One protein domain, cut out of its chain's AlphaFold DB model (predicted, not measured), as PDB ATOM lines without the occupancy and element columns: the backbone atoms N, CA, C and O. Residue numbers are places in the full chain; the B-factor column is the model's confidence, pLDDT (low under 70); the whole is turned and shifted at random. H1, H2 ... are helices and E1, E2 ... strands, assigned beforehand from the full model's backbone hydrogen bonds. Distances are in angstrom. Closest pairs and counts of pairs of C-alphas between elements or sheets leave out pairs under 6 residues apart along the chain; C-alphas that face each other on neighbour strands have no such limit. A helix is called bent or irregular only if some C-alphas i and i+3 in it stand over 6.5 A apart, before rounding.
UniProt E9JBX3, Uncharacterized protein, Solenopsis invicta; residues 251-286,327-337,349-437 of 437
ATOM      1  N   ILE A 251     166.933 191.472 181.819       84.31
ATOM      2  CA  ILE A 251     165.615 191.208 182.408       84.31
ATOM      3  C   ILE A 251     165.560 189.782 182.964       84.31
ATOM      4  O   ILE A 251     166.265 188.895 182.485       84.31
ATOM      5  N   THR A 252     164.652 189.538 183.908       84.88
ATOM      6  CA  THR A 252     164.147 188.187 184.214       84.88
ATOM      7  C   THR A 252     162.621 188.199 184.308       84.88
ATOM      8  O   THR A 252     162.034 189.219 184.663       84.88
ATOM      9  N   ASP A 253     161.958 187.093 183.977       82.88
ATOM     10  CA  ASP A 253     160.496 187.007 183.888       82.88
ATOM     11  C   ASP A 253     159.871 186.139 184.993       82.88
ATOM     12  O   ASP A 253     160.527 185.279 185.589       82.88
ATOM     13  N   ARG A 254     158.575 186.324 185.263       82.00
ATOM     14  CA  ARG A 254     157.743 185.347 185.988       82.00
ATOM     15  C   ARG A 254     156.370 185.253 185.323       82.00
ATOM     16  O   ARG A 254     155.805 186.266 184.922       82.00
ATOM     17  N   VAL A 255     155.810 184.044 185.251       82.56
ATOM     18  CA  VAL A 255     154.426 183.799 184.810       82.56
ATOM     19  C   VAL A 255     153.541 183.579 186.036       82.56
ATOM     20  O   VAL A 255     153.902 182.834 186.947       82.56
ATOM     21  N   CYS A 256     152.387 184.241 186.075       81.88
ATOM     22  CA  CYS A 256     151.499 184.247 187.232       81.88
ATOM     23  C   CYS A 256     150.697 182.935 187.330       81.88
ATOM     24  O   CYS A 256     149.800 182.688 186.531       81.88
ATOM     25  N   GLY A 257     151.001 182.066 188.301       81.06
ATOM     26  CA  GLY A 257     150.354 180.744 188.418       81.06
ATOM     27  C   GLY A 257     148.887 180.762 188.883       81.06
ATOM     28  O   GLY A 257     148.168 179.777 188.709       81.06
ATOM     29  N   LYS A 258     148.437 181.876 189.467       86.00
ATOM     30  CA  LYS A 258     147.072 182.156 189.941       86.00
ATOM     31  C   LYS A 258     146.864 183.672 189.946       86.00
ATOM     32  O   LYS A 258     147.852 184.391 190.040       86.00
ATOM     33  N   ASP A 259     145.620 184.143 189.913       89.44
ATOM     34  CA  ASP A 259     145.316 185.573 190.063       89.44
ATOM     35  C   ASP A 259     145.981 186.165 191.323       89.44
ATOM     36  O   ASP A 259     145.899 185.589 192.413       89.44
ATOM     37  N   PHE A 260     146.645 187.312 191.162       87.94
ATOM     38  CA  PHE A 260     147.434 187.973 192.202       87.94
ATOM     39  C   PHE A 260     147.201 189.486 192.179       87.94
ATOM     40  O   PHE A 260     147.307 190.127 191.134       87.94
ATOM     41  N   GLU A 261     146.876 190.070 193.329       90.94
ATOM     42  CA  GLU A 261     146.573 191.496 193.449       90.94
ATOM     43  C   GLU A 261     147.831 192.299 193.798       90.94
ATOM     44  O   GLU A 261     148.385 192.175 194.890       90.94
ATOM     45  N   LEU A 262     148.285 193.140 192.865       89.19
ATOM     46  CA  LEU A 262     149.326 194.125 193.130       89.19
ATOM     47  C   LEU A 262     148.771 195.289 193.967       89.19
ATOM     48  O   LEU A 262     147.637 195.728 193.727       89.19
ATOM     49  N   PRO A 263     149.596 195.884 194.854       89.94
ATOM     50  CA  PRO A 263     149.285 197.176 195.460       89.94
ATOM     51  C   PRO A 263     149.101 198.263 194.380       89.94
ATOM     52  O   PRO A 263     149.500 198.065 193.228       89.94
ATOM     53  N   PRO A 264     148.537 199.435 194.715       88.62
ATOM     54  CA  PRO A 264     148.426 200.547 193.773       88.62
ATOM     55  C   PRO A 264     149.771 200.937 193.145       88.62
ATOM     56  O   PRO A 264     150.790 201.001 193.835       88.62
ATOM     57  N   ALA A 265     149.774 201.213 191.835       86.06
ATOM     58  CA  ALA A 265     150.986 201.601 191.103       86.06
ATOM     59  C   ALA A 265     151.582 202.922 191.622       86.06
ATOM     60  O   ALA A 265     152.801 203.046 191.722       86.06
ATOM     61  N   LEU A 266     150.708 203.872 191.969       88.56
ATOM     62  CA  LEU A 266     150.997 205.177 192.571       88.56
ATOM     63  C   LEU A 266     150.048 205.415 193.766       88.56
ATOM     64  O   LEU A 266     148.979 204.793 193.826       88.56
ATOM     65  N   PRO A 267     150.380 206.324 194.704       84.56
ATOM     66  CA  PRO A 267     149.471 206.730 195.776       84.56
ATOM     67  C   PRO A 267     148.101 207.184 195.243       84.56
ATOM     68  O   PRO A 267     148.012 207.868 194.227       84.56
ATOM     69  N   GLY A 268     147.020 206.791 195.922       82.00
ATOM     70  CA  GLY A 268     145.644 207.138 195.536       82.00
ATOM     71  C   GLY A 268     145.060 206.355 194.348       82.00
ATOM     72  O   GLY A 268     143.875 206.508 194.054       82.00
ATOM     73  N   MET A 269     145.835 205.494 193.680       85.06
ATOM     74  CA  MET A 269     145.304 204.583 192.658       85.06
ATOM     75  C   MET A 269     144.597 203.360 193.265       85.06
ATOM     76  O   MET A 269     144.736 203.049 194.448       85.06
ATOM     77  N   LYS A 270     143.857 202.627 192.425       85.94
ATOM     78  CA  LYS A 270     143.354 201.285 192.753       85.94
ATOM     79  C   LYS A 270     144.473 200.241 192.649       85.94
ATOM     80  O   LYS A 270     145.469 200.454 191.956       85.94
ATOM     81  N   THR A 271     144.277 199.112 193.321       88.31
ATOM     82  CA  THR A 271     145.037 197.871 193.121       88.31
ATOM     83  C   THR A 271     144.846 197.317 191.703       88.31
ATOM     84  O   THR A 271     143.919 197.704 190.984       88.31
ATOM     85  N   PHE A 272     145.728 196.404 191.287       88.88
ATOM     86  CA  PHE A 272     145.674 195.778 189.964       88.88
ATOM     87  C   PHE A 272     145.866 194.263 190.061       88.88
ATOM     88  O   PHE A 272     146.912 193.790 190.499       88.88
ATOM     89  N   THR A 273     144.876 193.487 189.620       90.75
ATOM     90  CA  THR A 273     144.984 192.024 189.573       90.75
ATOM     91  C   THR A 273     145.743 191.578 188.325       90.75
ATOM     92  O   THR A 273     145.186 191.611 187.225       90.75
ATOM     93  N   ILE A 274     146.972 191.084 188.497       86.81
ATOM     94  CA  ILE A 274     147.605 190.225 187.491       86.81
ATOM     95  C   ILE A 274     146.773 188.944 187.415       86.81
ATOM     96  O   ILE A 274     146.486 188.314 188.436       86.81
ATOM     97  N   LYS A 275     146.361 188.566 186.210       87.88
ATOM     98  CA  LYS A 275     145.606 187.339 185.953       87.88
ATOM     99  C   LYS A 275     146.525 186.139 185.785       87.88
ATOM    100  O   LYS A 275     147.677 186.284 185.370       87.88
ATOM    101  N   LYS A 276     145.995 184.944 186.068       82.44
ATOM    102  CA  LYS A 276     146.685 183.689 185.758       82.44
ATOM    103  C   LYS A 276     147.216 183.700 184.310       82.44
ATOM    104  O   LYS A 276     146.575 184.223 183.401       82.44
ATOM    105  N   ASP A 277     148.404 183.128 184.132       79.38
ATOM    106  CA  ASP A 277     149.153 182.975 182.882       79.38
ATOM    107  C   ASP A 277     149.655 184.294 182.248       79.38
ATOM    108  O   ASP A 277     150.372 184.252 181.247       79.38
ATOM    109  N   GLN A 278     149.402 185.464 182.858       76.38
ATOM    110  CA  GLN A 278     150.095 186.707 182.490       76.38
ATOM    111  C   GLN A 278     151.567 186.688 182.927       76.38
ATOM    112  O   GLN A 278     151.930 186.097 183.948       76.38
ATOM    113  N   CYS A 279     152.414 187.376 182.160       79.50
ATOM    114  CA  CYS A 279     153.844 187.508 182.419       79.50
ATOM    115  C   CYS A 279     154.179 188.883 183.021       79.50
ATOM    116  O   CYS A 279     153.641 189.912 182.603       79.50
ATOM    117  N   ILE A 280     155.100 188.894 183.984       85.25
ATOM    118  CA  ILE A 280     155.751 190.098 184.504       85.25
ATOM    119  C   ILE A 280     157.246 190.065 184.201       85.25
ATOM    120  O   ILE A 280     157.849 188.991 184.165       85.25
ATOM    121  N   TRP A 281     157.854 191.238 184.036       85.56
ATOM    122  CA  TRP A 281     159.302 191.396 183.895       85.56
ATOM    123  C   TRP A 281     159.898 192.129 185.099       85.56
ATOM    124  O   TRP A 281     159.319 193.070 185.645       85.56
ATOM    125  N   ILE A 282     161.097 191.703 185.474       89.56
ATOM    126  CA  ILE A 282     161.950 192.290 186.500       89.56
ATOM    127  C   ILE A 282     163.154 192.905 185.760       89.56
ATOM    128  O   ILE A 282     163.916 192.165 185.132       89.56
ATOM    129  N   PRO A 283     163.317 194.239 185.765       90.56
ATOM    130  CA  PRO A 283     164.265 194.950 184.914       90.56
ATOM    131  C   PRO A 283     165.640 195.065 185.579       90.56
ATOM    132  O   PRO A 283     165.999 196.132 186.078       90.56
ATOM    133  N   THR A 284     166.415 193.976 185.570       91.44
ATOM    134  CA  THR A 284     167.785 193.899 186.113       91.44
ATOM    135  C   THR A 284     168.619 195.124 185.727       91.44
ATOM    136  O   THR A 284     169.103 195.849 186.592       91.44
ATOM    137  N   TYR A 285     168.703 195.427 184.426       92.12
ATOM    138  CA  TYR A 285     169.505 196.542 183.918       92.12
ATOM    139  C   TYR A 285     168.997 197.915 184.396       92.12
ATOM    140  O   TYR A 285     169.799 198.803 184.675       92.12
ATOM    141  N   GLY A 286     167.677 198.086 184.547       92.19
ATOM    142  CA  GLY A 286     167.075 199.321 185.059       92.19
ATOM    143  C   GLY A 286     167.344 199.542 186.550       92.19
ATOM    144  O   GLY A 286     167.725 200.639 186.945       92.19
ATOM    145  N   ARG A 327     164.166 180.494 190.941       82.19
ATOM    146  CA  ARG A 327     164.507 180.521 189.509       82.19
ATOM    147  C   ARG A 327     165.842 181.201 189.189       82.19
ATOM    148  O   ARG A 327     166.213 181.209 188.021       82.19
ATOM    149  N   MET A 328     166.563 181.729 190.182       83.12
ATOM    150  CA  MET A 328     167.901 182.303 189.997       83.12
ATOM    151  C   MET A 328     168.891 181.298 189.384       83.12
ATOM    152  O   MET A 328     168.657 180.078 189.419       83.12
ATOM    153  N   CYS A 329     169.996 181.808 188.833       82.25
ATOM    154  CA  CYS A 329     171.031 181.015 188.162       82.25
ATOM    155  C   CYS A 329     171.412 179.750 188.959       82.25
ATOM    156  O   CYS A 329     171.563 179.789 190.182       82.25
ATOM    157  N   ILE A 330     171.540 178.597 188.287       75.56
ATOM    158  CA  ILE A 330     171.801 177.323 188.982       75.56
ATOM    159  C   ILE A 330     173.156 177.301 189.694       75.56
ATOM    160  O   ILE A 330     173.238 176.722 190.776       75.56
ATOM    161  N   VAL A 331     174.142 178.031 189.169       63.56
ATOM    162  CA  VAL A 331     175.474 178.218 189.768       63.56
ATOM    163  C   VAL A 331     175.400 178.822 191.189       63.56
ATOM    164  O   VAL A 331     176.340 178.659 191.955       63.56
ATOM    165  N   LEU A 332     174.268 179.439 191.576       49.31
ATOM    166  CA  LEU A 332     174.007 179.954 192.933       49.31
ATOM    167  C   LEU A 332     172.890 179.233 193.731       49.31
ATOM    168  O   LEU A 332     172.862 179.407 194.944       49.31
ATOM    169  N   CYS A 333     172.045 178.377 193.111       36.88
ATOM    170  CA  CYS A 333     171.077 177.458 193.784       36.88
ATOM    171  C   CYS A 333     169.884 178.126 194.573       36.88
ATOM    172  O   CYS A 333     170.035 179.222 195.073       36.88
ATOM    173  N   VAL A 334     168.628 177.630 194.734       27.14
ATOM    174  CA  VAL A 334     167.759 176.503 194.254       27.14
ATOM    175  C   VAL A 334     166.247 176.909 194.411       27.14
ATOM    176  O   VAL A 334     165.951 177.699 195.297       27.14
ATOM    177  N   ARG A 335     165.284 176.252 193.708       26.36
ATOM    178  CA  ARG A 335     164.049 175.589 194.280       26.36
ATOM    179  C   ARG A 335     162.591 175.958 193.804       26.36
ATOM    180  O   ARG A 335     161.823 176.453 194.615       26.36
ATOM    181  N   GLN A 336     162.113 175.440 192.643       26.72
ATOM    182  CA  GLN A 336     160.687 174.981 192.377       26.72
ATOM    183  C   GLN A 336     159.600 176.113 192.160       26.72
ATOM    184  O   GLN A 336     159.846 177.206 192.639       26.72
ATOM    185  N   ARG A 337     158.422 176.087 191.462       28.50
ATOM    186  CA  ARG A 337     157.555 175.274 190.510       28.50
ATOM    187  C   ARG A 337     156.606 176.300 189.727       28.50
ATOM    188  O   ARG A 337     156.743 177.472 190.041       28.50
ATOM    189  N   LEU A 349     135.866 179.007 158.960       37.12
ATOM    190  CA  LEU A 349     135.481 179.739 157.736       37.12
ATOM    191  C   LEU A 349     134.736 181.059 158.001       37.12
ATOM    192  O   LEU A 349     135.100 182.086 157.434       37.12
ATOM    193  N   TYR A 350     133.762 181.070 158.921       44.97
ATOM    194  CA  TYR A 350     133.100 182.311 159.372       44.97
ATOM    195  C   TYR A 350     134.103 183.273 160.037       44.97
ATOM    196  O   TYR A 350     133.978 184.493 159.955       44.97
ATOM    197  N   ILE A 351     135.156 182.700 160.631       50.78
ATOM    198  CA  ILE A 351     136.257 183.419 161.271       50.78
ATOM    199  C   ILE A 351     136.984 184.375 160.314       50.78
ATOM    200  O   ILE A 351     137.539 185.337 160.810       50.78
ATOM    201  N   TYR A 352     136.991 184.207 158.984       46.91
ATOM    202  CA  TYR A 352     137.838 185.052 158.119       46.91
ATOM    203  C   TYR A 352     137.422 186.538 158.077       46.91
ATOM    204  O   TYR A 352     138.269 187.418 158.218       46.91
ATOM    205  N   ILE A 353     136.127 186.841 157.934       48.06
ATOM    206  CA  ILE A 353     135.641 188.236 157.843       48.06
ATOM    207  C   ILE A 353     135.577 188.881 159.236       48.06
ATOM    208  O   ILE A 353     136.032 190.014 159.415       48.06
ATOM    209  N   GLU A 354     135.126 188.118 160.237       56.41
ATOM    210  CA  GLU A 354     135.286 188.461 161.657       56.41
ATOM    211  C   GLU A 354     136.762 188.658 162.032       56.41
ATOM    212  O   GLU A 354     137.060 189.494 162.869       56.41
ATOM    213  N   ALA A 355     137.717 187.976 161.390       55.78
ATOM    214  CA  ALA A 355     139.142 188.199 161.610       55.78
ATOM    215  C   ALA A 355     139.658 189.452 160.903       55.78
ATOM    216  O   ALA A 355     140.591 190.044 161.417       55.78
ATOM    217  N   CYS A 356     139.089 189.946 159.803       51.62
ATOM    218  CA  CYS A 356     139.534 191.237 159.256       51.62
ATOM    219  C   CYS A 356     139.163 192.402 160.193       51.62
ATOM    220  O   CYS A 356     140.032 193.180 160.597       51.62
ATOM    221  N   LEU A 357     137.894 192.483 160.611       56.16
ATOM    222  CA  LEU A 357     137.435 193.475 161.596       56.16
ATOM    223  C   LEU A 357     137.997 193.194 162.998       56.16
ATOM    224  O   LEU A 357     138.367 194.114 163.727       56.16
ATOM    225  N   GLY A 358     138.118 191.920 163.354       59.00
ATOM    226  CA  GLY A 358     138.647 191.433 164.620       59.00
ATOM    227  C   GLY A 358     140.160 191.545 164.745       59.00
ATOM    228  O   GLY A 358     140.615 191.740 165.861       59.00
ATOM    229  N   ILE A 359     140.946 191.515 163.661       59.22
ATOM    230  CA  ILE A 359     142.380 191.863 163.662       59.22
ATOM    231  C   ILE A 359     142.521 193.366 163.848       59.22
ATOM    232  O   ILE A 359     143.293 193.778 164.708       59.22
ATOM    233  N   TYR A 360     141.749 194.188 163.126       63.38
ATOM    234  CA  TYR A 360     141.734 195.633 163.366       63.38
ATOM    235  C   TYR A 360     141.387 195.945 164.831       63.38
ATOM    236  O   TYR A 360     142.106 196.688 165.497       63.38
ATOM    237  N   TYR A 361     140.352 195.305 165.383       61.22
ATOM    238  CA  TYR A 361     140.016 195.455 166.795       61.22
ATOM    239  C   TYR A 361     141.123 194.907 167.710       61.22
ATOM    240  O   TYR A 361     141.611 195.650 168.545       61.22
ATOM    241  N   TYR A 362     141.585 193.666 167.546       56.38
ATOM    242  CA  TYR A 362     142.625 193.016 168.364       56.38
ATOM    243  C   TYR A 362     143.931 193.822 168.415       56.38
ATOM    244  O   TYR A 362     144.437 194.099 169.502       56.38
ATOM    245  N   VAL A 363     144.419 194.299 167.264       57.41
ATOM    246  CA  VAL A 363     145.650 195.100 167.144       57.41
ATOM    247  C   VAL A 363     145.552 196.450 167.871       57.41
ATOM    248  O   VAL A 363     146.582 196.970 168.291       57.41
ATOM    249  N   PHE A 364     144.349 197.005 168.084       62.34
ATOM    250  CA  PHE A 364     144.151 198.319 168.730       62.34
ATOM    251  C   PHE A 364     143.382 198.295 170.075       62.34
ATOM    252  O   PHE A 364     143.392 199.280 170.822       62.34
ATOM    253  N   LYS A 365     142.757 197.171 170.446       59.38
ATOM    254  CA  LYS A 365     141.951 196.965 171.670       59.38
ATOM    255  C   LYS A 365     142.809 196.998 172.926       59.38
ATOM    256  O   LYS A 365     142.463 197.681 173.905       59.38
ATOM    257  N   ASP A 366     143.915 196.264 172.882       59.38
ATOM    258  CA  ASP A 366     144.789 196.043 174.031       59.38
ATOM    259  C   ASP A 366     145.901 197.095 174.127       59.38
ATOM    260  O   ASP A 366     146.385 197.352 175.220       59.38
ATOM    261  N   VAL A 367     146.138 197.885 173.070       65.75
ATOM    262  CA  VAL A 367     146.915 199.149 173.104       65.75
ATOM    263  C   VAL A 367     146.431 200.107 174.206       65.75
ATOM    264  O   VAL A 367     147.206 200.891 174.750       65.75
ATOM    265  N   ASN A 368     145.148 200.030 174.579       74.62
ATOM    266  CA  ASN A 368     144.548 200.811 175.663       74.62
ATOM    267  C   ASN A 368     144.429 200.036 176.998       74.62
ATOM    268  O   ASN A 368     143.779 200.531 177.917       74.62
ATOM    269  N   TYR A 369     145.007 198.837 177.134       82.44
ATOM    270  CA  TYR A 369     144.874 197.970 178.317       82.44
ATOM    271  C   TYR A 369     145.341 198.663 179.601       82.44
ATOM    272  O   TYR A 369     144.547 198.860 180.518       82.44
ATOM    273  N   PHE A 370     146.593 199.120 179.651       85.88
ATOM    274  CA  PHE A 370     147.122 199.836 180.817       85.88
ATOM    275  C   PHE A 370     146.419 201.179 181.043       85.88
ATOM    276  O   PHE A 370     146.118 201.522 182.183       85.88
ATOM    277  N   LYS A 371     146.044 201.886 179.964       83.38
ATOM    278  CA  LYS A 371     145.259 203.131 180.029       83.38
ATOM    279  C   LYS A 371     143.919 202.943 180.754       83.38
ATOM    280  O   LYS A 371     143.556 203.792 181.560       83.38
ATOM    281  N   LYS A 372     143.209 201.830 180.516       84.00
ATOM    282  CA  LYS A 372     141.944 201.483 181.206       84.00
ATOM    283  C   LYS A 372     142.134 201.244 182.711       84.00
ATOM    284  O   LYS A 372     141.222 201.514 183.481       84.00
ATOM    285  N   HIS A 373     143.315 200.781 183.123       83.12
ATOM    286  CA  HIS A 373     143.684 200.545 184.526       83.12
ATOM    287  C   HIS A 373     144.446 201.729 185.160       83.12
ATOM    288  O   HIS A 373     144.874 201.643 186.307       83.12
ATOM    289  N   GLY A 374     144.646 202.829 184.422       82.50
ATOM    290  CA  GLY A 374     145.412 204.005 184.855       82.50
ATOM    291  C   GLY A 374     146.931 203.803 184.966       82.50
ATOM    292  O   GLY A 374     147.634 204.741 185.330       82.50
ATOM    293  N   ILE A 375     147.453 202.611 184.663       86.94
ATOM    294  CA  ILE A 375     148.869 202.261 184.849       86.94
ATOM    295  C   ILE A 375     149.739 203.075 183.868       86.94
ATOM    296  O   ILE A 375     149.431 203.087 182.668       86.94
ATOM    297  N   PRO A 376     150.834 203.726 184.316       89.31
ATOM    298  CA  PRO A 376     151.787 204.385 183.421       89.31
ATOM    299  C   PRO A 376     152.391 203.373 182.441       89.31
ATOM    300  O   PRO A 376     152.876 202.326 182.867       89.31
ATOM    301  N   HIS A 377     152.340 203.648 181.133       88.88
ATOM    302  CA  HIS A 377     152.766 202.684 180.114       88.88
ATOM    303  C   HIS A 377     153.362 203.315 178.854       88.88
ATOM    304  O   HIS A 377     152.924 204.382 178.412       88.88
ATOM    305  N   LYS A 378     154.337 202.628 178.245       86.31
ATOM    306  CA  LYS A 378     154.849 202.980 176.912       86.31
ATOM    307  C   LYS A 378     153.795 202.567 175.876       86.31
ATOM    308  O   LYS A 378     153.181 201.506 175.996       86.31
ATOM    309  N   ARG A 379     153.537 203.408 174.867       82.62
ATOM    310  CA  ARG A 379     152.609 203.050 173.777       82.62
ATOM    311  C   ARG A 379     153.300 202.079 172.810       82.62
ATOM    312  O   ARG A 379     154.451 202.339 172.459       82.62
ATOM    313  N   PRO A 380     152.647 200.990 172.379       82.00
ATOM    314  CA  PRO A 380     153.213 200.035 171.430       82.00
ATOM    315  C   PRO A 380     153.149 200.533 169.981       82.00
ATOM    316  O   PRO A 380     152.288 201.338 169.622       82.00
ATOM    317  N   LEU A 381     154.016 199.979 169.135       75.38
ATOM    318  CA  LEU A 381     153.800 199.906 167.692       75.38
ATOM    319  C   LEU A 381     152.743 198.826 167.386       75.38
ATOM    320  O   LEU A 381     152.677 197.821 168.103       75.38
ATOM    321  N   PRO A 382     151.937 198.970 166.317       69.19
ATOM    322  CA  PRO A 382     151.031 197.912 165.873       69.19
ATOM    323  C   PRO A 382     151.786 196.600 165.613       69.19
ATOM    324  O   PRO A 382     152.845 196.614 164.988       69.19
ATOM    325  N   LEU A 383     151.223 195.475 166.074       66.38
ATOM    326  CA  LEU A 383     151.747 194.096 165.979       66.38
ATOM    327  C   LEU A 383     153.082 193.814 166.705       66.38
ATOM    328  O   LEU A 383     153.177 192.798 167.386       66.38
ATOM    329  N   LEU A 384     154.090 194.685 166.590       69.38
ATOM    330  CA  LEU A 384     155.448 194.493 167.136       69.38
ATOM    331  C   LEU A 384     155.635 194.987 168.585       69.38
ATOM    332  O   LEU A 384     156.733 194.892 169.141       69.38
ATOM    333  N   GLY A 385     154.589 195.540 169.203       80.00
ATOM    334  CA  GLY A 385     154.630 196.000 170.589       80.00
ATOM    335  C   GLY A 385     155.666 197.100 170.808       80.00
ATOM    336  O   GLY A 385     155.845 197.998 169.983       80.00
ATOM    337  N   ASN A 386     156.375 197.035 171.929       84.19
ATOM    338  CA  ASN A 386     157.526 197.887 172.215       84.19
ATOM    339  C   ASN A 386     158.871 197.242 171.858       84.19
ATOM    340  O   ASN A 386     159.866 197.960 171.830       84.19
ATOM    341  N   MET A 387     158.896 195.946 171.532       81.25
ATOM    342  CA  MET A 387     160.112 195.208 171.155       81.25
ATOM    343  C   MET A 387     160.546 195.433 169.697       81.25
ATOM    344  O   MET A 387     161.698 195.163 169.367       81.25
ATOM    345  N   GLY A 388     159.668 195.962 168.834       80.62
ATOM    346  CA  GLY A 388     159.943 196.249 167.415       80.62
ATOM    347  C   GLY A 388     161.327 196.854 167.111       80.62
ATOM    348  O   GLY A 388     162.063 196.261 166.320       80.62
ATOM    349  N   PRO A 389     161.739 197.969 167.750       82.88
ATOM    350  CA  PRO A 389     163.066 198.557 167.548       82.88
ATOM    351  C   PRO A 389     164.220 197.593 167.856       82.88
ATOM    352  O   PRO A 389     165.207 197.574 167.124       82.88
ATOM    353  N   SER A 390     164.088 196.747 168.880       82.44
ATOM    354  CA  SER A 390     165.107 195.754 169.242       82.44
ATOM    355  C   SER A 390     165.136 194.547 168.306       82.44
ATOM    356  O   SER A 390     166.222 194.078 167.970       82.44
ATOM    357  N   ILE A 391     163.983 194.097 167.796       78.25
ATOM    358  CA  ILE A 391     163.912 193.071 166.736       78.25
ATOM    359  C   ILE A 391     164.639 193.570 165.476       78.25
ATOM    360  O   ILE A 391     165.434 192.845 164.878       78.25
ATOM    361  N   CYS A 392     164.419 194.834 165.108       80.88
ATOM    362  CA  CYS A 392     165.072 195.494 163.977       80.88
ATOM    363  C   CYS A 392     166.528 195.927 164.247       80.88
ATOM    364  O   CYS A 392     167.136 196.532 163.368       80.88
ATOM    365  N   ARG A 393     167.092 195.636 165.433       80.50
ATOM    366  CA  ARG A 393     168.439 196.060 165.875       80.50
ATOM    367  C   ARG A 393     168.685 197.584 165.811       80.50
ATOM    368  O   ARG A 393     169.819 198.022 165.659       80.50
ATOM    369  N   LEU A 394     167.626 198.383 165.965       83.81
ATOM    370  CA  LEU A 394     167.653 199.854 166.031       83.81
ATOM    371  C   LEU A 394     167.830 200.398 167.462       83.81
ATOM    372  O   LEU A 394     168.158 201.567 167.632       83.81
ATOM    373  N   GLN A 395     167.573 199.571 168.480       87.19
ATOM    374  CA  GLN A 395     167.715 199.888 169.907       87.19
ATOM    375  C   GLN A 395     168.100 198.602 170.652       87.19
ATOM    376  O   GLN A 395     167.497 197.553 170.406       87.19
ATOM    377  N   SER A 396     169.060 198.636 171.575       87.56
ATOM    378  CA  SER A 396     169.366 197.461 172.400       87.56
ATOM    379  C   SER A 396     168.233 197.153 173.387       87.56
ATOM    380  O   SER A 396     167.468 198.031 173.796       87.56
ATOM    381  N   VAL A 397     168.134 195.892 173.820       84.88
ATOM    382  CA  VAL A 397     167.166 195.503 174.862       84.88
ATOM    383  C   VAL A 397     167.486 196.210 176.188       84.88
ATOM    384  O   VAL A 397     166.570 196.592 176.909       84.88
ATOM    385  N   ALA A 398     168.766 196.463 176.483       87.62
ATOM    386  CA  ALA A 398     169.201 197.203 177.667       87.62
ATOM    387  C   ALA A 398     168.660 198.647 177.679       87.62
ATOM    388  O   ALA A 398     168.053 199.072 178.663       87.62
ATOM    389  N   GLU A 399     168.797 199.381 176.569       89.81
ATOM    390  CA  GLU A 399     168.242 200.736 176.422       89.81
ATOM    391  C   GLU A 399     166.718 200.740 176.537       89.81
ATOM    392  O   GLU A 399     166.170 201.549 177.283       89.81
ATOM    393  N   LEU A 400     166.026 199.814 175.861       89.50
ATOM    394  CA  LEU A 400     164.567 199.701 175.926       89.50
ATOM    395  C   LEU A 400     164.079 199.431 177.361       89.50
ATOM    396  O   LEU A 400     163.099 200.024 177.813       89.50
ATOM    397  N   VAL A 401     164.786 198.578 178.104       89.06
ATOM    398  CA  VAL A 401     164.500 198.279 179.515       89.06
ATOM    399  C   VAL A 401     164.770 199.493 180.405       89.06
ATOM    400  O   VAL A 401     163.935 199.809 181.250       89.06
ATOM    401  N   LYS A 402     165.877 200.221 180.195       90.75
ATOM    402  CA  LYS A 402     166.207 201.460 180.927       90.75
ATOM    403  C   LYS A 402     165.196 202.576 180.644       90.75
ATOM    404  O   LYS A 402     164.826 203.307 181.563       90.75
ATOM    405  N   GLU A 403     164.700 202.671 179.412       91.69
ATOM    406  CA  GLU A 403     163.671 203.623 178.981       91.69
ATOM    407  C   GLU A 403     162.311 203.322 179.632       91.69
ATOM    408  O   GLU A 403     161.734 204.195 180.279       91.69
ATOM    409  N   ILE A 404     161.821 202.076 179.537       90.56
ATOM    410  CA  ILE A 404     160.559 201.664 180.174       90.56
ATOM    411  C   ILE A 404     160.664 201.813 181.700       90.56
ATOM    412  O   ILE A 404     159.754 202.356 182.322       90.56
ATOM    413  N   TYR A 405     161.793 201.427 182.306       91.19
ATOM    414  CA  TYR A 405     162.035 201.595 183.742       91.19
ATOM    415  C   TYR A 405     161.978 203.062 184.195       91.19
ATOM    416  O   TYR A 405     161.491 203.345 185.288       91.19
ATOM    417  N   ASN A 406     162.452 204.008 183.380       92.31
ATOM    418  CA  ASN A 406     162.440 205.433 183.724       92.31
ATOM    419  C   ASN A 406     161.112 206.146 183.407       92.31
ATOM    420  O   ASN A 406     160.949 207.292 183.820       92.31
ATOM    421  N   LEU A 407     160.157 205.484 182.740       90.81
ATOM    422  CA  LEU A 407     158.885 206.071 182.294       90.81
ATOM    423  C   LEU A 407     158.091 206.765 183.416       90.81
ATOM    424  O   LEU A 407     157.465 207.798 183.189       90.81
ATOM    425  N   ASN A 408     158.097 206.195 184.622       88.69
ATOM    426  CA  ASN A 408     157.605 206.853 185.827       88.69
ATOM    427  C   ASN A 408     158.423 206.368 187.034       88.69
ATOM    428  O   ASN A 408     158.349 205.199 187.416       88.69
ATOM    429  N   ARG A 409     159.210 207.274 187.628       87.69
ATOM    430  CA  ARG A 409     160.137 206.956 188.728       87.69
ATOM    431  C   ARG A 409     159.452 206.715 190.076       87.69
ATOM    432  O   ARG A 409     160.005 205.985 190.896       87.69
ATOM    433  N   GLU A 410     158.260 207.267 190.285       87.56
ATOM    434  CA  GLU A 410     157.465 207.090 191.509       87.56
ATOM    435  C   GLU A 410     156.637 205.797 191.479       87.56
ATOM    436  O   GLU A 410     156.332 205.225 192.525       87.56
ATOM    437  N   ALA A 411     156.297 205.307 190.283       90.38
ATOM    438  CA  ALA A 411     155.465 204.124 190.118       90.38
ATOM    439  C   ALA A 411     156.192 202.832 190.529       90.38
ATOM    440  O   ALA A 411     157.302 202.542 190.064       90.38
ATOM    441  N   LYS A 412     155.519 202.007 191.345       90.62
ATOM    442  CA  LYS A 412     155.999 200.676 191.774       90.62
ATOM    443  C   LYS A 412     156.136 199.685 190.615       90.62
ATOM    444  O   LYS A 412     156.916 198.737 190.702       90.62
ATOM    445  N   TYR A 413     155.366 199.888 189.550       92.31
ATOM    446  CA  TYR A 413     155.399 199.116 188.312       92.31
ATOM    447  C   TYR A 413     154.822 199.934 187.152       92.31
ATOM    448  O   TYR A 413     154.047 200.869 187.359       92.31
ATOM    449  N   VAL A 414     155.200 199.566 185.929       94.00
ATOM    450  CA  VAL A 414     154.778 200.218 184.680       94.00
ATOM    451  C   VAL A 414     154.385 199.173 183.635       94.00
ATOM    452  O   VAL A 414     154.805 198.020 183.709       94.00
ATOM    453  N   GLY A 415     153.558 199.562 182.667       89.62
ATOM    454  CA  GLY A 415     153.115 198.698 181.573       89.62
ATOM    455  C   GLY A 415     153.892 198.914 180.273       89.62
ATOM    456  O   GLY A 415     154.276 200.032 179.932       89.62
ATOM    457  N   PHE A 416     154.070 197.854 179.499       90.25
ATOM    458  CA  PHE A 416     154.465 197.926 178.090       90.25
ATOM    459  C   PHE A 416     153.956 196.669 177.368       90.25
ATOM    460  O   PHE A 416     153.343 195.804 177.996       90.25
ATOM    461  N   PHE A 417     154.177 196.560 176.058       82.25
ATOM    462  CA  PHE A 417     153.759 195.380 175.297       82.25
ATOM    463  C   PHE A 417     154.946 194.650 174.684       82.25
ATOM    464  O   PHE A 417     155.766 195.262 173.997       82.25
ATOM    465  N   ASP A 418     154.995 193.339 174.884       74.44
ATOM    466  CA  ASP A 418     155.839 192.437 174.108       74.44
ATOM    467  C   ASP A 418     154.974 191.821 173.002       74.44
ATOM    468  O   ASP A 418     154.002 191.115 173.281       74.44
ATOM    469  N   MET A 419     155.251 192.177 171.745       75.19
ATOM    470  CA  MET A 419     154.338 191.965 170.613       75.19
ATOM    471  C   MET A 419     152.918 192.489 170.932       75.19
ATOM    472  O   MET A 419     152.723 193.697 171.078       75.19
ATOM    473  N   THR A 420     151.921 191.609 171.079       69.88
ATOM    474  CA  THR A 420     150.551 191.958 171.509       69.88
ATOM    475  C   THR A 420     150.272 191.679 172.992       69.88
ATOM    476  O   THR A 420     149.195 192.020 173.481       69.88
ATOM    477  N   LEU A 421     151.210 191.074 173.729       74.38
ATOM    478  CA  LEU A 421     151.025 190.704 175.132       74.38
ATOM    479  C   LEU A 421     151.279 191.907 176.058       74.38
ATOM    480  O   LEU A 421     152.365 192.490 176.003       74.38
ATOM    481  N   PRO A 422     150.335 192.282 176.942       84.06
ATOM    482  CA  PRO A 422     150.589 193.279 177.975       84.06
ATOM    483  C   PRO A 422     151.504 192.691 179.057       84.06
ATOM    484  O   PRO A 422     151.138 191.719 179.720       84.06
ATOM    485  N   ILE A 423     152.667 193.308 179.264       84.38
ATOM    486  CA  ILE A 423     153.644 192.931 180.290       84.38
ATOM    487  C   ILE A 423     153.691 194.007 181.377       84.38
ATOM    488  O   ILE A 423     153.741 195.207 181.089       84.38
ATOM    489  N   VAL A 424     153.707 193.581 182.642       90.25
ATOM    490  CA  VAL A 424     153.949 194.476 183.784       90.25
ATOM    491  C   VAL A 424     155.429 194.413 184.160       90.25
ATOM    492  O   VAL A 424     155.933 193.354 184.526       90.25
ATOM    493  N   MET A 425     156.125 195.547 184.098       91.06
ATOM    494  CA  MET A 425     157.496 195.689 184.583       91.06
ATOM    495  C   MET A 425     157.477 196.156 186.043       91.06
ATOM    496  O   MET A 425     157.043 197.274 186.330       91.06
ATOM    497  N   ILE A 426     157.944 195.315 186.969       92.94
ATOM    498  CA  ILE A 426     157.993 195.633 188.405       92.94
ATOM    499  C   ILE A 426     159.267 196.428 188.719       92.94
ATOM    500  O   ILE A 426     160.359 196.000 188.361       92.94
ATOM    501  N   ARG A 427     159.143 197.574 189.399       94.44
ATOM    502  CA  ARG A 427     160.272 198.452 189.765       94.44
ATOM    503  C   ARG A 427     160.622 198.441 191.254       94.44
ATOM    504  O   ARG A 427     161.741 198.791 191.612       94.44
ATOM    505  N   ASP A 428     159.667 198.101 192.114       91.69
ATOM    506  CA  ASP A 428     159.811 198.099 193.575       91.69
ATOM    507  C   ASP A 428     160.490 196.798 194.071       91.69
ATOM    508  O   ASP A 428     159.927 195.721 193.857       91.69
ATOM    509  N   PRO A 429     161.668 196.849 194.732       87.56
ATOM    510  CA  PRO A 429     162.374 195.649 195.193       87.56
ATOM    511  C   PRO A 429     161.653 194.816 196.253       87.56
ATOM    512  O   PRO A 429     161.829 193.600 196.270       87.56
ATOM    513  N   GLU A 430     160.829 195.414 197.118       88.75
ATOM    514  CA  GLU A 430     160.053 194.641 198.096       88.75
ATOM    515  C   GLU A 430     158.895 193.922 197.403       88.75
ATOM    516  O   GLU A 430     158.602 192.764 197.708       88.75
ATOM    517  N   LEU A 431     158.313 194.549 196.376       88.44
ATOM    518  CA  LEU A 431     157.356 193.886 195.496       88.44
ATOM    519  C   LEU A 431     158.027 192.747 194.703       88.44
ATOM    520  O   LEU A 431     157.484 191.645 194.665       88.44
ATOM    521  N   ILE A 432     159.235 192.955 194.160       87.31
ATOM    522  CA  ILE A 432     160.026 191.905 193.487       87.31
ATOM    523  C   ILE A 432     160.303 190.736 194.440       87.31
ATOM    524  O   ILE A 432     160.019 189.593 194.079       87.31
ATOM    525  N   LYS A 433     160.783 190.991 195.665       85.25
ATOM    526  CA  LYS A 433     160.964 189.960 196.703       85.25
ATOM    527  C   LYS A 433     159.662 189.187 196.934       85.25
ATOM    528  O   LYS A 433     159.660 187.969 196.799       85.25
ATOM    529  N   SER A 434     158.544 189.880 197.165       85.88
ATOM    530  CA  SER A 434     157.241 189.253 197.459       85.88
ATOM    531  C   SER A 434     156.630 188.410 196.324       85.88
ATOM    532  O   SER A 434     155.706 187.642 196.572       85.88
ATOM    533  N   ILE A 435     157.122 188.557 195.085       83.12
ATOM    534  CA  ILE A 435     156.681 187.776 193.913       83.12
ATOM    535  C   ILE A 435     157.708 186.689 193.528       83.12
ATOM    536  O   ILE A 435     157.388 185.766 192.776       83.12
ATOM    537  N   THR A 436     158.953 186.786 194.006       78.50
ATOM    538  CA  THR A 436     160.045 185.871 193.622       78.50
ATOM    539  C   THR A 436     160.484 184.899 194.708       78.50
ATOM    540  O   THR A 436     161.145 183.928 194.343       78.50
ATOM    541  N   LEU A 437     160.135 185.135 195.976       78.06
ATOM    542  CA  LEU A 437     160.427 184.277 197.132       78.06
ATOM    543  C   LEU A 437     159.198 183.449 197.542       78.06
ATOM    544  O   LEU A 437     159.389 182.229 197.741       78.06
TER     545      LEU A 437
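AT A GLANCE: This is residues 251 to 286, 327 to 337 and 349 to 437 of the 437 residues of an uncharacterized protein of Solenopsis invicta (UniProt E9JBX3). A strongly twisted sheet of four strands, E1, E4, E6 and E5, makes the core, with helix H3 over one face and, over the other, helix H4 and the last part of the long helix H1. The first part of H1, residues 351 to 358, sticks out as an arm, residues 329 to 334 stand free as well, and a small hairpin of E2 and E3 sits apart from the four strands. The printed part has 136 residues, with four named helices and six named strands in the order E1 E2 E3 E4 H1 H2 H3 E5 E6 H4. The large sheet runs E1, E4, E6, E5 and is mixed, the small one is antiparallel, and the class is mixed, helices and strands. The whole is compact, with a radius of gyration of the C-alphas of 16.4 A and spans of 51 by 37 by 32 A.

HOW THE PARTS SIT: E1, residues 252 to 255, is an edge strand of the large sheet and the antiparallel neighbour of E4, residues 279 to 282, with N 254 and O 280 at 3.0 A. Between them in the chain come E2, residues 260 to 262, and E3, residues 272 to 274, an antiparallel hairpin with N 262 and O 272 at 2.8 A. E4 is the parallel neighbour of E6, residues 421 to 426, with N 281 and O 424 at 2.9 A. E6 is in turn the antiparallel neighbour of the other edge strand, E5, residues 413 to 418; the two form a hairpin, with N 423 and O 416 at 2.9 A. E3 and E6 are only just apart, their closest C-alphas 8.5 A from each other. H1, residues 351 to 372, is on the sheet at a height over the sheet of 9.9 A, over E5 and along the strands, at 13 degrees to E5 on the local plane. The closest C-alphas of H1 and E5 are those of Phe 370 and Gly 415, 6.1 A apart. H2, residues 388 to 391, is not on the sheet; it is close to but not clearly touching H3, residues 397 to 406, the closest C-alphas being those of Ser 390 and Val 397, 6.0 A apart. H3 is on the face opposite to H1, at a height over the sheet of 9.8 A, and slantwise to the strands. H4, residues 429 to 436, is on the same face as H1; these two helices and the sheet form two layers, helices on one face of a sheet. The C-alphas of Ile 426 and Ile 432, the closest of E6 and H4, are 6.6 A apart. In H3 and H4 each O i to N i+4 pair is within hydrogen-bond range, in H1 12 of 18 are, and H2 is too short for such a pair.

IN THESE COORDINATES: E1 begins at C-alpha 252 (164.147, 188.187, 184.214). H1 is 27.5 A long from first to last C-alpha, has a kink of 42 degrees near residue 358, and is irregular, with C-alphas 367 and 370 7.7 A apart. H3 measures 14.1 A, E5 15.7 A and E6 15.8 A. H4, 10.2 A long, ends at C-alpha 436 (160.045, 185.871, 193.622).

THE WHOLE: The C-alphas farthest apart are those of Leu 332 and Tyr 350, at 53.0 A. Residues 287 to 326 are not printed, with C-alphas 286 and 327 19.5 A apart across the cut; residues 338 to 348 are not printed either, with C-alphas 337 and 349 39.8 A apart. The link from H1 to H2, residues 373 to 387, is long. The mean pLDDT of the printed part is 78.4, and residues 331 to 337, 349 to 367, 382 to 384 and 420 are under 70.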